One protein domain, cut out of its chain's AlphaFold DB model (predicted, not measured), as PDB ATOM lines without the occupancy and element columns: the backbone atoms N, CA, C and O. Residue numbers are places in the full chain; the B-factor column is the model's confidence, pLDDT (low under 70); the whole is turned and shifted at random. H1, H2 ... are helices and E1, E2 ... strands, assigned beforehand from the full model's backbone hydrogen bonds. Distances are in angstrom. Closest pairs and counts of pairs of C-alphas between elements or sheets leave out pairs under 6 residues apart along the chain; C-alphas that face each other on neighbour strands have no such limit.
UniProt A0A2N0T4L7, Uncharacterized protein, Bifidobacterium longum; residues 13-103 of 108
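This is residues 13 to 103 of the 108 residues of an uncharacterized protein of Bifidobacterium longum (UniProt A0A2N0T4L7). A strongly twisted sheet of three long strands, E1, E2 and E3, with short E4 at one edge, curls round one helix, H1, making two layers. The 91 printed residues hold E1, E2, E3, E4 and H1 in that order; the class is mixed. The sheet, in order E1, E2, E3, E4, is an antiparallel meander, each strand neighbour to the one before. The whole is compact, with radius of gyration of the C-alphas 14.0 A, but elongated, spanning 47 by 24 by 20 A.

E1, residues 14 to 30, begins at C-alpha 14 (173.101, 124.295, 195.445), measures 27.1 A and bends by 118 degrees at residue 26. E2, residues 37 to 51, measures 32.6 A; E3, residues 57 to 67, 28.9 A; E4, residues 76 to 79, 9.7 A. H1, residues 86 to 103, measures 25.6 A and ends at C-alpha 103 (162.740, 123.057, 197.298).

Within hydrogen-bond range are N 19 and O 45, 2.8 A, in hairpin E1 and E2; N 46 and O 63, 2.8 A, in hairpin E2 and E3; N 66 and O 77, 2.9 A, in hairpin E3 and E4. H1 is on the sheet; its closest C-alphas with E3 are Asn 100 and Met 57, 5.8 A. In H1 every O i to N i+4 pair is within range.

The C-alphas farthest apart, Lys 54 and Asn 71, are 48.5 A apart. The printed part has no cut and no long link. pLDDT is under 70 at residues 32 to 35 and 69 to 75.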
ATOM      1  N   TYR A  13     171.180 120.718 196.393       80.38
ATOM      2  CA  TYR A  13     172.266 121.065 197.321       80.38
ATOM      3  C   TYR A  13     172.764 122.488 197.096       80.38
ATOM      4  O   TYR A  13     173.164 123.148 198.048       80.38
ATOM      5  N   THR A  14     172.698 122.953 195.850       88.62
ATOM      6  CA  THR A  14     173.101 124.295 195.445       88.62
ATOM      7  C   THR A  14     172.073 124.888 194.481       88.62
ATOM      8  O   THR A  14     171.302 124.161 193.839       88.62
ATOM      9  N   ALA A  15     172.033 126.214 194.381       88.38
ATOM     10  CA  ALA A  15     171.247 126.925 193.381       88.38
ATOM     11  C   ALA A  15     171.957 128.205 192.932       88.38
ATOM     12  O   ALA A  15     172.318 129.044 193.751       88.38
ATOM     13  N   ASP A  16     172.086 128.371 191.617       91.94
ATOM     14  CA  ASP A  16     172.520 129.612 190.983       91.94
ATOM     15  C   ASP A  16     171.317 130.300 190.347       91.94
ATOM     16  O   ASP A  16     170.698 129.766 189.422       91.94
ATOM     17  N   VAL A  17     170.979 131.491 190.833       92.44
ATOM     18  CA  VAL A  17     169.828 132.252 190.343       92.44
ATOM     19  C   VAL A  17     170.283 133.556 189.719       92.44
ATOM     20  O   VAL A  17     170.946 134.363 190.365       92.44
ATOM     21  N   ALA A  18     169.872 133.785 188.472       94.38
ATOM     22  CA  ALA A  18     169.923 135.091 187.829       94.38
ATOM     23  C   ALA A  18     168.542 135.752 187.931       94.38
ATOM     24  O   ALA A  18     167.570 135.263 187.356       94.38
ATOM     25  N   TYR A  19     168.459 136.856 188.665       93.81
ATOM     26  CA  TYR A  19     167.231 137.602 188.911       93.81
ATOM     27  C   TYR A  19     167.330 139.002 188.306       93.81
ATOM     28  O   TYR A  19     168.232 139.775 188.634       93.81
ATOM     29  N   GLN A  20     166.416 139.327 187.395       93.56
ATOM     30  CA  GLN A  20     166.353 140.645 186.772       93.56
ATOM     31  C   GLN A  20     165.775 141.658 187.769       93.56
ATOM     32  O   GLN A  20     164.691 141.456 188.303       93.56
ATOM     33  N   LEU A  21     166.506 142.743 188.023       91.06
ATOM     34  CA  LEU A  21     166.074 143.828 188.899       91.06
ATOM     35  C   LEU A  21     165.166 144.779 188.117       91.06
ATOM     36  O   LEU A  21     165.590 145.378 187.124       91.06
ATOM     37  N   GLU A  22     163.930 144.935 188.584       89.25
ATOM     38  CA  GLU A  22     162.958 145.880 188.040       89.25
ATOM     39  C   GLU A  22     162.297 146.662 189.192       89.25
ATOM     40  O   GLU A  22     161.527 146.079 189.957       89.25
ATOM     41  N   PRO A  23     162.587 147.969 189.361       89.06
ATOM     42  CA  PRO A  23     163.522 148.781 188.577       89.06
ATOM     43  C   PRO A  23     164.996 148.423 188.841       89.06
ATOM     44  O   PRO A  23     165.341 147.790 189.836       89.06
ATOM     45  N   ASN A  24     165.886 148.894 187.964       91.06
ATOM     46  CA  ASN A  24     167.327 148.838 188.215       91.06
ATOM     47  C   ASN A  24     167.678 149.587 189.513       91.06
ATOM     48  O   ASN A  24     167.118 150.652 189.784       91.06
ATOM     49  N   ILE A  25     168.658 149.079 190.260       91.75
ATOM     50  CA  ILE A  25     169.068 149.632 191.557       91.75
ATOM     51  C   ILE A  25     170.410 150.350 191.412       91.75
ATOM     52  O   ILE A  25     171.324 149.868 190.740       91.75
ATOM     53  N   THR A  26     170.541 151.512 192.043       91.69
ATOM     54  CA  THR A  26     171.817 152.228 192.134       91.69
ATOM     55  C   THR A  26     172.627 151.694 193.312       91.69
ATOM     56  O   THR A  26     172.126 151.661 194.431       91.69
ATOM     57  N   VAL A  27     173.881 151.314 193.072       91.00
ATOM     58  CA  VAL A  27     174.811 150.819 194.101       91.00
ATOM     59  C   VAL A  27     176.158 151.526 193.985       91.00
ATOM     60  O   VAL A  27     176.529 151.985 192.906       91.00
ATOM     61  N   GLN A  28     176.918 151.597 195.075       90.75
ATOM     62  CA  GLN A  28     178.339 151.951 195.018       90.75
ATOM     63  C   GLN A  28     179.153 150.670 194.882       90.75
ATOM     64  O   GLN A  28     178.866 149.702 195.572       90.75
ATOM     65  N   GLY A  29     180.162 150.631 194.019       87.88
ATOM     66  CA  GLY A  29     181.006 149.443 193.903       87.88
ATOM     67  C   GLY A  29     182.286 149.668 193.125       87.88
ATOM     68  O   GLY A  29     182.437 150.664 192.408       87.88
ATOM     69  N   THR A  30     183.219 148.735 193.275       83.50
ATOM     70  CA  THR A  30     184.460 148.711 192.506       83.50
ATOM     71  C   THR A  30     184.272 147.806 191.299       83.50
ATOM     72  O   THR A  30     183.809 146.670 191.389       83.50
ATOM     73  N   LEU A  31     184.672 148.295 190.131       75.44
ATOM     74  CA  LEU A  31     184.781 147.455 188.944       75.44
ATOM     75  C   LEU A  31     186.230 146.980 188.827       75.44
ATOM     76  O   LEU A  31     187.133 147.818 188.747       75.44
ATOM     77  N   LYS A  32     186.444 145.658 188.749       68.81
ATOM     78  CA  LYS A  32     187.779 145.020 188.696       68.81
ATOM     79  C   LYS A  32     188.726 145.650 187.660       68.81
ATOM     80  O   LYS A  32     189.920 145.738 187.902       68.81
ATOM     81  N   TYR A  33     188.189 146.157 186.549       65.12
ATOM     82  CA  TYR A  33     188.969 146.749 185.450       65.12
ATOM     83  C   TYR A  33     189.020 148.285 185.441       65.12
ATOM     84  O   TYR A  33     189.651 148.872 184.568       65.12
ATOM     85  N   ALA A  34     188.318 148.964 186.351       63.28
ATOM     86  CA  ALA A  34     188.172 150.422 186.319       63.28
ATOM     87  C   ALA A  34     189.059 151.170 187.307       63.28
ATOM     88  O   ALA A  34     189.312 152.354 187.088       63.28
ATOM     89  N   GLY A  35     189.447 150.507 188.400       64.44
ATOM     90  CA  GLY A  35     190.034 151.154 189.569       64.44
ATOM     91  C   GLY A  35     189.054 152.113 190.268       64.44
ATOM     92  O   GLY A  35     188.480 153.021 189.662       64.44
ATOM     93  N   GLY A  36     188.880 151.924 191.576       77.38
ATOM     94  CA  GLY A  36     188.121 152.833 192.438       77.38
ATOM     95  C   GLY A  36     186.610 152.581 192.495       77.38
ATOM     96  O   GLY A  36     186.003 152.017 191.580       77.38
ATOM     97  N   ARG A  37     186.017 153.030 193.606       85.56
ATOM     98  CA  ARG A  37     184.580 152.940 193.894       85.56
ATOM     99  C   ARG A  37     183.807 153.983 193.097       85.56
ATOM    100  O   ARG A  37     184.232 155.136 193.008       85.56
ATOM    101  N   ARG A  38     182.691 153.579 192.494       85.69
ATOM    102  CA  ARG A  38     181.831 154.446 191.680       85.69
ATOM    103  C   ARG A  38     180.367 154.076 191.857       85.69
ATOM    104  O   ARG A  38     180.051 152.945 192.216       85.69
ATOM    105  N   GLU A  39     179.494 155.013 191.503       88.75
ATOM    106  CA  GLU A  39     178.073 154.731 191.345       88.75
ATOM    107  C   GLU A  39     177.839 153.857 190.104       88.75
ATOM    108  O   GLU A  39     178.305 154.158 188.999       88.75
ATOM    109  N   LEU A  40     177.105 152.768 190.299       88.75
ATOM    110  CA  LEU A  40     176.774 151.772 189.296       88.75
ATOM    111  C   LEU A  40     175.262 151.558 189.267       88.75
ATOM    112  O   LEU A  40     174.581 151.622 190.286       88.75
ATOM    113  N   THR A  41     174.730 151.254 188.088       90.62
ATOM    114  CA  THR A  41     173.346 150.807 187.926       90.62
ATOM    115  C   THR A  41     173.336 149.288 187.797       90.62
ATOM    116  O   THR A  41     173.686 148.760 186.735       90.62
ATOM    117  N   ALA A  42     172.961 148.604 188.879       91.38
ATOM    118  CA  ALA A  42     172.755 147.164 188.937       91.38
ATOM    119  C   ALA A  42     171.447 146.784 188.232       91.38
ATOM    120  O   ALA A  42     170.409 147.417 188.434       91.38
ATOM    121  N   ARG A  43     171.507 145.753 187.386       91.50
ATOM    122  CA  ARG A  43     170.380 145.293 186.559       91.50
ATOM    123  C   ARG A  43     170.004 143.844 186.783       91.50
ATOM    124  O   ARG A  43     168.841 143.496 186.664       91.50
ATOM    125  N   THR A  44     170.980 142.996 187.062       92.69
ATOM    126  CA  THR A  44     170.738 141.572 187.283       92.69
ATOM    127  C   THR A  44     171.494 141.162 188.524       92.69
ATOM    128  O   THR A  44     172.687 141.437 188.639       92.69
ATOM    129  N   LEU A  45     170.793 140.526 189.444       94.56
ATOM    130  CA  LEU A  45     171.329 139.933 190.650       94.56
ATOM    131  C   LEU A  45     171.658 138.466 190.369       94.56
ATOM    132  O   LEU A  45     170.832 137.734 189.833       94.56
ATOM    133  N   PHE A  46     172.859 138.037 190.733       94.88
ATOM    134  CA  PHE A  46     173.278 136.643 190.711       94.88
ATOM    135  C   PHE A  46     173.441 136.175 192.150       94.88
ATOM    136  O   PHE A  46     174.326 136.667 192.850       94.88
ATOM    137  N   VAL A  47     172.595 135.247 192.583       95.81
ATOM    138  CA  VAL A  47     172.619 134.697 193.940       95.81
ATOM    139  C   VAL A  47     173.038 133.240 193.864       95.81
ATOM    140  O   VAL A  47     172.391 132.451 193.175       95.81
ATOM    141  N   HIS A  48     174.113 132.906 194.567       94.88
ATOM    142  CA  HIS A  48     174.511 131.529 194.822       94.88
ATOM    143  C   HIS A  48     173.979 131.118 196.192       94.88
ATOM    144  O   HIS A  48     174.142 131.858 197.171       94.88
ATOM    145  N   LEU A  49     173.322 129.965 196.248       93.88
ATOM    146  CA  LEU A  49     172.786 129.404 197.475       93.88
ATOM    147  C   LEU A  49     173.283 127.983 197.684       93.88
ATOM    148  O   LEU A  49     173.249 127.189 196.747       93.88
ATOM    149  N   ASP A  50     173.597 127.657 198.933       92.38
ATOM    150  CA  ASP A  50     173.924 126.310 199.391       92.38
ATOM    151  C   ASP A  50     172.924 125.854 200.453       92.38
ATOM    152  O   ASP A  50     172.407 126.653 201.247       92.38
ATOM    153  N   ARG A  51     172.634 124.554 200.465       87.69
ATOM    154  CA  ARG A  51     171.766 123.943 201.466       87.69
ATOM    155  C   ARG A  51     172.509 123.799 202.792       87.69
ATOM    156  O   ARG A  51     173.574 123.189 202.843       87.69
ATOM    157  N   ASP A  52     171.928 124.340 203.856       86.50
ATOM    158  CA  ASP A  52     172.446 124.201 205.214       86.50
ATOM    159  C   ASP A  52     172.132 122.823 205.829       86.50
ATOM    160  O   ASP A  52     171.426 121.985 205.258       86.50
ATOM    161  N   ASP A  53     172.659 122.594 207.031       81.56
ATOM    162  CA  ASP A  53     172.458 121.382 207.834       81.56
ATOM    163  C   ASP A  53     170.995 121.157 208.260       81.56
ATOM    164  O   ASP A  53     170.601 120.034 208.576       81.56
ATOM    165  N   LYS A  54     170.171 122.209 208.227       81.50
ATOM    166  CA  LYS A  54     168.726 122.184 208.502       81.50
ATOM    167  C   LYS A  54     167.898 121.989 207.234       81.50
ATOM    168  O   LYS A  54     166.667 122.015 207.294       81.50
ATOM    169  N   GLY A  55     168.552 121.797 206.092       79.12
ATOM    170  CA  GLY A  55     167.906 121.563 204.817       79.12
ATOM    171  C   GLY A  55     167.305 122.814 204.170       79.12
ATOM    172  O   GLY A  55     166.479 122.646 203.271       79.12
ATOM    173  N   LYS A  56     167.697 124.029 204.572       86.38
ATOM    174  CA  LYS A  56     167.272 125.299 203.960       86.38
ATOM    175  C   LYS A  56     168.336 125.845 203.017       86.38
ATOM    176  O   LYS A  56     169.527 125.726 203.268       86.38
ATOM    177  N   MET A  57     167.906 126.497 201.942       90.19
ATOM    178  CA  MET A  57     168.807 127.190 201.023       90.19
ATOM    179  C   MET A  57     169.230 128.527 201.633       90.19
ATOM    180  O   MET A  57     168.393 129.394 201.913       90.19
ATOM    181  N   THR A  58     170.534 128.690 201.828       93.31
ATOM    182  CA  THR A  58     171.176 129.875 202.405       93.31
ATOM    183  C   THR A  58     172.051 130.553 201.363       93.31
ATOM    184  O   THR A  58     172.647 129.887 200.528       93.31
ATOM    185  N   VAL A  59     172.095 131.885 201.366       95.56
ATOM    186  CA  VAL A  59     172.880 132.648 200.386       95.56
ATOM    187  C   VAL A  59     174.351 132.605 200.777       95.56
ATOM    188  O   VAL A  59     174.695 133.026 201.881       95.56
ATOM    189  N   THR A  60     175.208 132.142 199.872       95.56
ATOM    190  CA  THR A  60     176.658 132.034 200.100       95.56
ATOM    191  C   THR A  60     177.467 132.988 199.233       95.56
ATOM    192  O   THR A  60     178.569 133.376 199.617       95.56
ATOM    193  N   ASN A  61     176.919 133.446 198.103       95.50
ATOM    194  CA  ASN A  61     177.536 134.501 197.307       95.50
ATOM    195  C   ASN A  61     176.491 135.365 196.593       95.50
ATOM    196  O   ASN A  61     175.441 134.880 196.167       95.50
ATOM    197  N   VAL A  62     176.815 136.644 196.414       95.75
ATOM    198  CA  VAL A  62     176.016 137.590 195.642       95.75
ATOM    199  C   VAL A  62     176.924 138.367 194.698       95.75
ATOM    200  O   VAL A  62     177.930 138.939 195.100       95.75
ATOM    201  N   ALA A  63     176.535 138.428 193.429       94.44
ATOM    202  CA  ALA A  63     177.148 139.302 192.441       94.44
ATOM    203  C   ALA A  63     176.069 140.074 191.685       94.44
ATOM    204  O   ALA A  63     174.926 139.636 191.596       94.44
ATOM    205  N   VAL A  64     176.435 141.195 191.073       92.25
ATOM    206  CA  VAL A  64     175.523 141.956 190.212       92.25
ATOM    207  C   VAL A  64     176.119 142.164 188.829       92.25
ATOM    208  O   VAL A  64     177.314 142.421 188.686       92.25
ATOM    209  N   SER A  65     175.276 142.077 187.799       90.44
ATOM    210  CA  SER A  65     175.531 142.742 186.522       90.44
ATOM    211  C   SER A  65     175.202 144.212 186.700       90.44
ATOM    212  O   SER A  65     174.056 144.569 186.994       90.44
ATOM    213  N   ALA A  66     176.198 145.066 186.520       88.12
ATOM    214  CA  ALA A  66     176.040 146.497 186.638       88.12
ATOM    215  C   ALA A  66     176.661 147.222 185.449       88.12
ATOM    216  O   ALA A  66     177.586 146.743 184.794       88.12
ATOM    217  N   SER A  67     176.141 148.411 185.178       85.25
ATOM    218  CA  SER A  67     176.666 149.304 184.152       85.25
ATOM    219  C   SER A  67     176.984 150.661 184.750       85.25
ATOM    220  O   SER A  67     176.364 151.096 185.722       85.25
ATOM    221  N   ARG A  68     177.943 151.357 184.142       79.94
ATOM    222  CA  ARG A  68     178.125 152.781 184.414       79.94
ATOM    223  C   ARG A  68     177.006 153.549 183.712       79.94
ATOM    224  O   ARG A  68     176.706 153.273 182.545       79.94
ATOM    225  N   LYS A  69     176.452 154.566 184.374       66.44
ATOM    226  CA  LYS A  69     175.777 155.661 183.668       66.44
ATOM    227  C   LYS A  69     176.858 156.486 182.967       66.44
ATOM    228  O   LYS A  69     177.357 157.452 183.525       66.44
ATOM    229  N   SER A  70     177.284 156.070 181.777       54.41
ATOM    230  CA  SER A  70     178.113 156.915 180.914       54.41
ATOM    231  C   SER A  70     177.382 157.124 179.595       54.41
ATOM    232  O   SER A  70     177.128 156.156 178.884       54.41
ATOM    233  N   ASN A  71     176.951 158.368 179.371       50.56
ATOM    234  CA  ASN A  71     176.742 159.083 178.105       50.56
ATOM    235  C   ASN A  71     176.742 158.258 176.790       50.56
ATOM    236  O   ASN A  71     177.435 158.592 175.838       50.56
ATOM    237  N   GLY A  72     175.909 157.213 176.718       52.09
ATOM    238  CA  GLY A  72     175.614 156.444 175.504       52.09
ATOM    239  C   GLY A  72     176.309 155.083 175.365       52.09
ATOM    240  O   GLY A  72     175.837 154.274 174.579       52.09
ATOM    241  N   ASN A  73     177.345 154.776 176.157       54.75
ATOM    242  CA  ASN A  73     178.056 153.487 176.120       54.75
ATOM    243  C   ASN A  73     178.055 152.821 177.507       54.75
ATOM    244  O   ASN A  73     178.979 152.979 178.307       54.75
ATOM    245  N   SER A  74     176.997 152.067 177.812       63.25
ATOM    246  CA  SER A  74     176.922 151.239 179.022       63.25
ATOM    247  C   SER A  74     177.573 149.882 178.769       63.25
ATOM    248  O   SER A  74     176.927 148.957 178.286       63.25
ATOM    249  N   ALA A  75     178.850 149.738 179.123       67.88
ATOM    250  CA  ALA A  75     179.440 148.411 179.271       67.88
ATOM    251  C   ALA A  75     178.901 147.746 180.549       67.88
ATOM    252  O   ALA A  75     178.823 148.392 181.602       67.88
ATOM    253  N   PHE A  76     178.521 146.472 180.438       76.75
ATOM    254  CA  PHE A  76     178.067 145.654 181.558       76.75
ATOM    255  C   PHE A  76     179.233 144.871 182.143       76.75
ATOM    256  O   PHE A  76     180.025 144.271 181.418       76.75
ATOM    257  N   TYR A  77     179.311 144.862 183.466       79.19
ATOM    258  CA  TYR A  77     180.331 144.156 184.220       79.19
ATOM    259  C   TYR A  77     179.652 143.344 185.311       79.19
ATOM    260  O   TYR A  77     178.699 143.818 185.928       79.19
ATOM    261  N   ARG A  78     180.174 142.150 185.590       84.44
ATOM    262  CA  ARG A  78     179.833 141.417 186.809       84.44
ATOM    263  C   ARG A  78     180.788 141.843 187.921       84.44
ATOM    264  O   ARG A  78     182.000 141.827 187.708       84.44
ATOM    265  N   THR A  79     180.259 142.206 189.083       85.06
ATOM    266  CA  THR A  79     181.068 142.498 190.274       85.06
ATOM    267  C   THR A  79     180.432 141.922 191.535       85.06
ATOM    268  O   THR A  79     179.210 141.866 191.662       85.06
ATOM    269  N   ASP A  80     181.299 141.452 192.420       89.50
ATOM    270  CA  ASP A  80     181.079 141.021 193.800       89.50
ATOM    271  C   ASP A  80     181.464 142.124 194.810       89.50
ATOM    272  O   ASP A  80     181.080 142.060 195.971       89.50
ATOM    273  N   ASP A  81     182.181 143.160 194.362       89.88
ATOM    274  CA  ASP A  81     182.595 144.311 195.172       89.88
ATOM    275  C   ASP A  81     181.626 145.486 194.961       89.88
ATOM    276  O   ASP A  81     181.809 146.338 194.079       89.88
ATOM    277  N   PHE A  82     180.547 145.489 195.741       91.38
ATOM    278  CA  PHE A  82     179.544 146.550 195.794       91.38
ATOM    279  C   PHE A  82     178.915 146.649 197.189       91.38
ATOM    280  O   PHE A  82     178.921 145.701 197.971       91.38
ATOM    281  N   ASP A  83     178.331 147.802 197.489       92.62
ATOM    282  CA  ASP A  83     177.594 148.034 198.721       92.62
ATOM    283  C   ASP A  83     176.213 147.393 198.627       92.62
ATOM    284  O   ASP A  83     175.410 147.720 197.746       92.62
ATOM    285  N   MET A  84     175.918 146.506 199.573       94.44
ATOM    286  CA  MET A  84     174.590 145.931 199.720       94.44
ATOM    287  C   MET A  84     173.613 146.997 200.232       94.44
ATOM    288  O   MET A  84     173.618 147.339 201.415       94.44
ATOM    289  N   THR A  85     172.770 147.532 199.347       94.31
ATOM    290  CA  THR A  85     171.696 148.455 199.745       94.31
ATOM    291  C   THR A  85     170.503 147.684 200.321       94.31
ATOM    292  O   THR A  85     170.337 146.496 200.022       94.31
ATOM    293  N   PRO A  86     169.622 148.326 201.112       96.00
ATOM    294  CA  PRO A  86     168.420 147.673 201.630       96.00
ATOM    295  C   PRO A  86     167.513 147.091 200.535       96.00
ATOM    296  O   PRO A  86     166.932 146.025 200.713       96.00
ATOM    297  N   GLU A  87     167.393 147.761 199.390       94.62
ATOM    298  CA  GLU A  87     166.602 147.295 198.246       94.62
ATOM    299  C   GLU A  87     167.224 146.053 197.607       94.62
ATOM    300  O   GLU A  87     166.512 145.108 197.269       94.62
ATOM    301  N   LEU A  88     168.554 146.033 197.480       93.81
ATOM    302  CA  LEU A  88     169.262 144.888 196.925       93.81
ATOM    303  C   LEU A  88     169.195 143.684 197.871       93.81
ATOM    304  O   LEU A  88     168.962 142.569 197.411       93.81
ATOM    305  N   GLN A  89     169.291 143.913 199.185       96.31
ATOM    306  CA  GLN A  89     169.096 142.866 200.186       96.31
ATOM    307  C   GLN A  89     167.680 142.281 200.123       96.31
ATOM    308  O   GLN A  89     167.530 141.065 200.139       96.31
ATOM    309  N   ARG A  90     166.640 143.114 199.959       96.19
ATOM    310  CA  ARG A  90     165.263 142.623 199.762       96.19
ATOM    311  C   ARG A  90     165.136 141.742 198.519       96.19
ATOM    312  O   ARG A  90     164.434 140.738 198.565       96.19
ATOM    313  N   ALA A  91     165.821 142.086 197.426       95.69
ATOM    314  CA  ALA A  91     165.842 141.252 196.225       95.69
ATOM    315  C   ALA A  91     166.563 139.912 196.465       95.69
ATOM    316  O   ALA A  91     166.071 138.869 196.036       95.69
ATOM    317  N   VAL A  92     167.686 139.914 197.196       96.19
ATOM    318  CA  VAL A  92     168.395 138.689 197.614       96.19
ATOM    319  C   VAL A  92     167.499 137.804 198.485       96.19
ATOM    320  O   VAL A  92     167.385 136.603 198.233       96.19
ATOM    321  N   ASP A  93     166.831 138.391 199.477       96.25
ATOM    322  CA  ASP A  93     165.933 137.672 200.382       96.25
ATOM    323  C   ASP A  93     164.749 137.061 199.626       96.25
ATOM    324  O   ASP A  93     164.400 135.904 199.868       96.25
ATOM    325  N   HIS A  94     164.187 137.799 198.664       94.88
ATOM    326  CA  HIS A  94     163.118 137.317 197.797       94.88
ATOM    327  C   HIS A  94     163.566 136.136 196.924       94.88
ATOM    328  O   HIS A  94     162.872 135.124 196.849       94.88
ATOM    329  N   VAL A  95     164.755 136.212 196.314       93.12
ATOM    330  CA  VAL A  95     165.332 135.092 195.550       93.12
ATOM    331  C   VAL A  95     165.512 133.862 196.436       93.12
ATOM    332  O   VAL A  95     165.124 132.760 196.047       93.12
ATOM    333  N   ARG A  96     166.054 134.037 197.646       93.81
ATOM    334  CA  ARG A  96     166.201 132.943 198.613       93.81
ATOM    335  C   ARG A  96     164.855 132.313 198.955       93.81
ATOM    336  O   ARG A  96     164.773 131.091 199.053       93.81
ATOM    337  N   GLU A  97     163.819 133.118 199.164       92.19
ATOM    338  CA  GLU A  97     162.476 132.626 199.464       92.19
ATOM    339  C   GLU A  97     161.905 131.801 198.304       92.19
ATOM    340  O   GLU A  97     161.477 130.673 198.534       92.19
ATOM    341  N   LEU A  98     161.998 132.295 197.064       89.50
ATOM    342  CA  LEU A  98     161.545 131.571 195.870       89.50
ATOM    343  C   LEU A  98     162.242 130.214 195.711       89.50
ATOM    344  O   LEU A  98     161.595 129.210 195.422       89.50
ATOM    345  N   VAL A  99     163.560 130.163 195.924       88.19
ATOM    346  CA  VAL A  99     164.318 128.906 195.838       88.19
ATOM    347  C   VAL A  99     163.924 127.951 196.962       88.19
ATOM    348  O   VAL A  99     163.771 126.756 196.719       88.19
ATOM    349  N   ASN A 100     163.735 128.449 198.187       86.12
ATOM    350  CA  ASN A 100     163.269 127.606 199.286       86.12
ATOM    351  C   ASN A 100     161.854 127.067 199.024       86.12
ATOM    352  O   ASN A 100     161.623 125.892 199.282       86.12
ATOM    353  N   GLN A 101     160.944 127.868 198.462       84.69
ATOM    354  CA  GLN A 101     159.608 127.413 198.054       84.69
ATOM    355  C   GLN A 101     159.679 126.319 196.974       84.69
ATOM    356  O   GLN A 101     158.996 125.307 197.098       84.69
ATOM    357  N   ASP A 102     160.551 126.461 195.967       81.62
ATOM    358  CA  ASP A 102     160.796 125.418 194.950       81.62
ATOM    359  C   ASP A 102     161.334 124.112 195.566       81.62
ATOM    360  O   ASP A 102     161.022 123.018 195.100       81.62
ATOM    361  N   CYS A 103     162.123 124.211 196.640       74.75
ATOM    362  CA  CYS A 103     162.740 123.057 197.298       74.75
ATOM    363  C   CYS A 103     161.816 122.302 198.269       74.75
ATOM    364  O   CYS A 103     162.165 121.182 198.645       74.75
TER     365      CYS A 103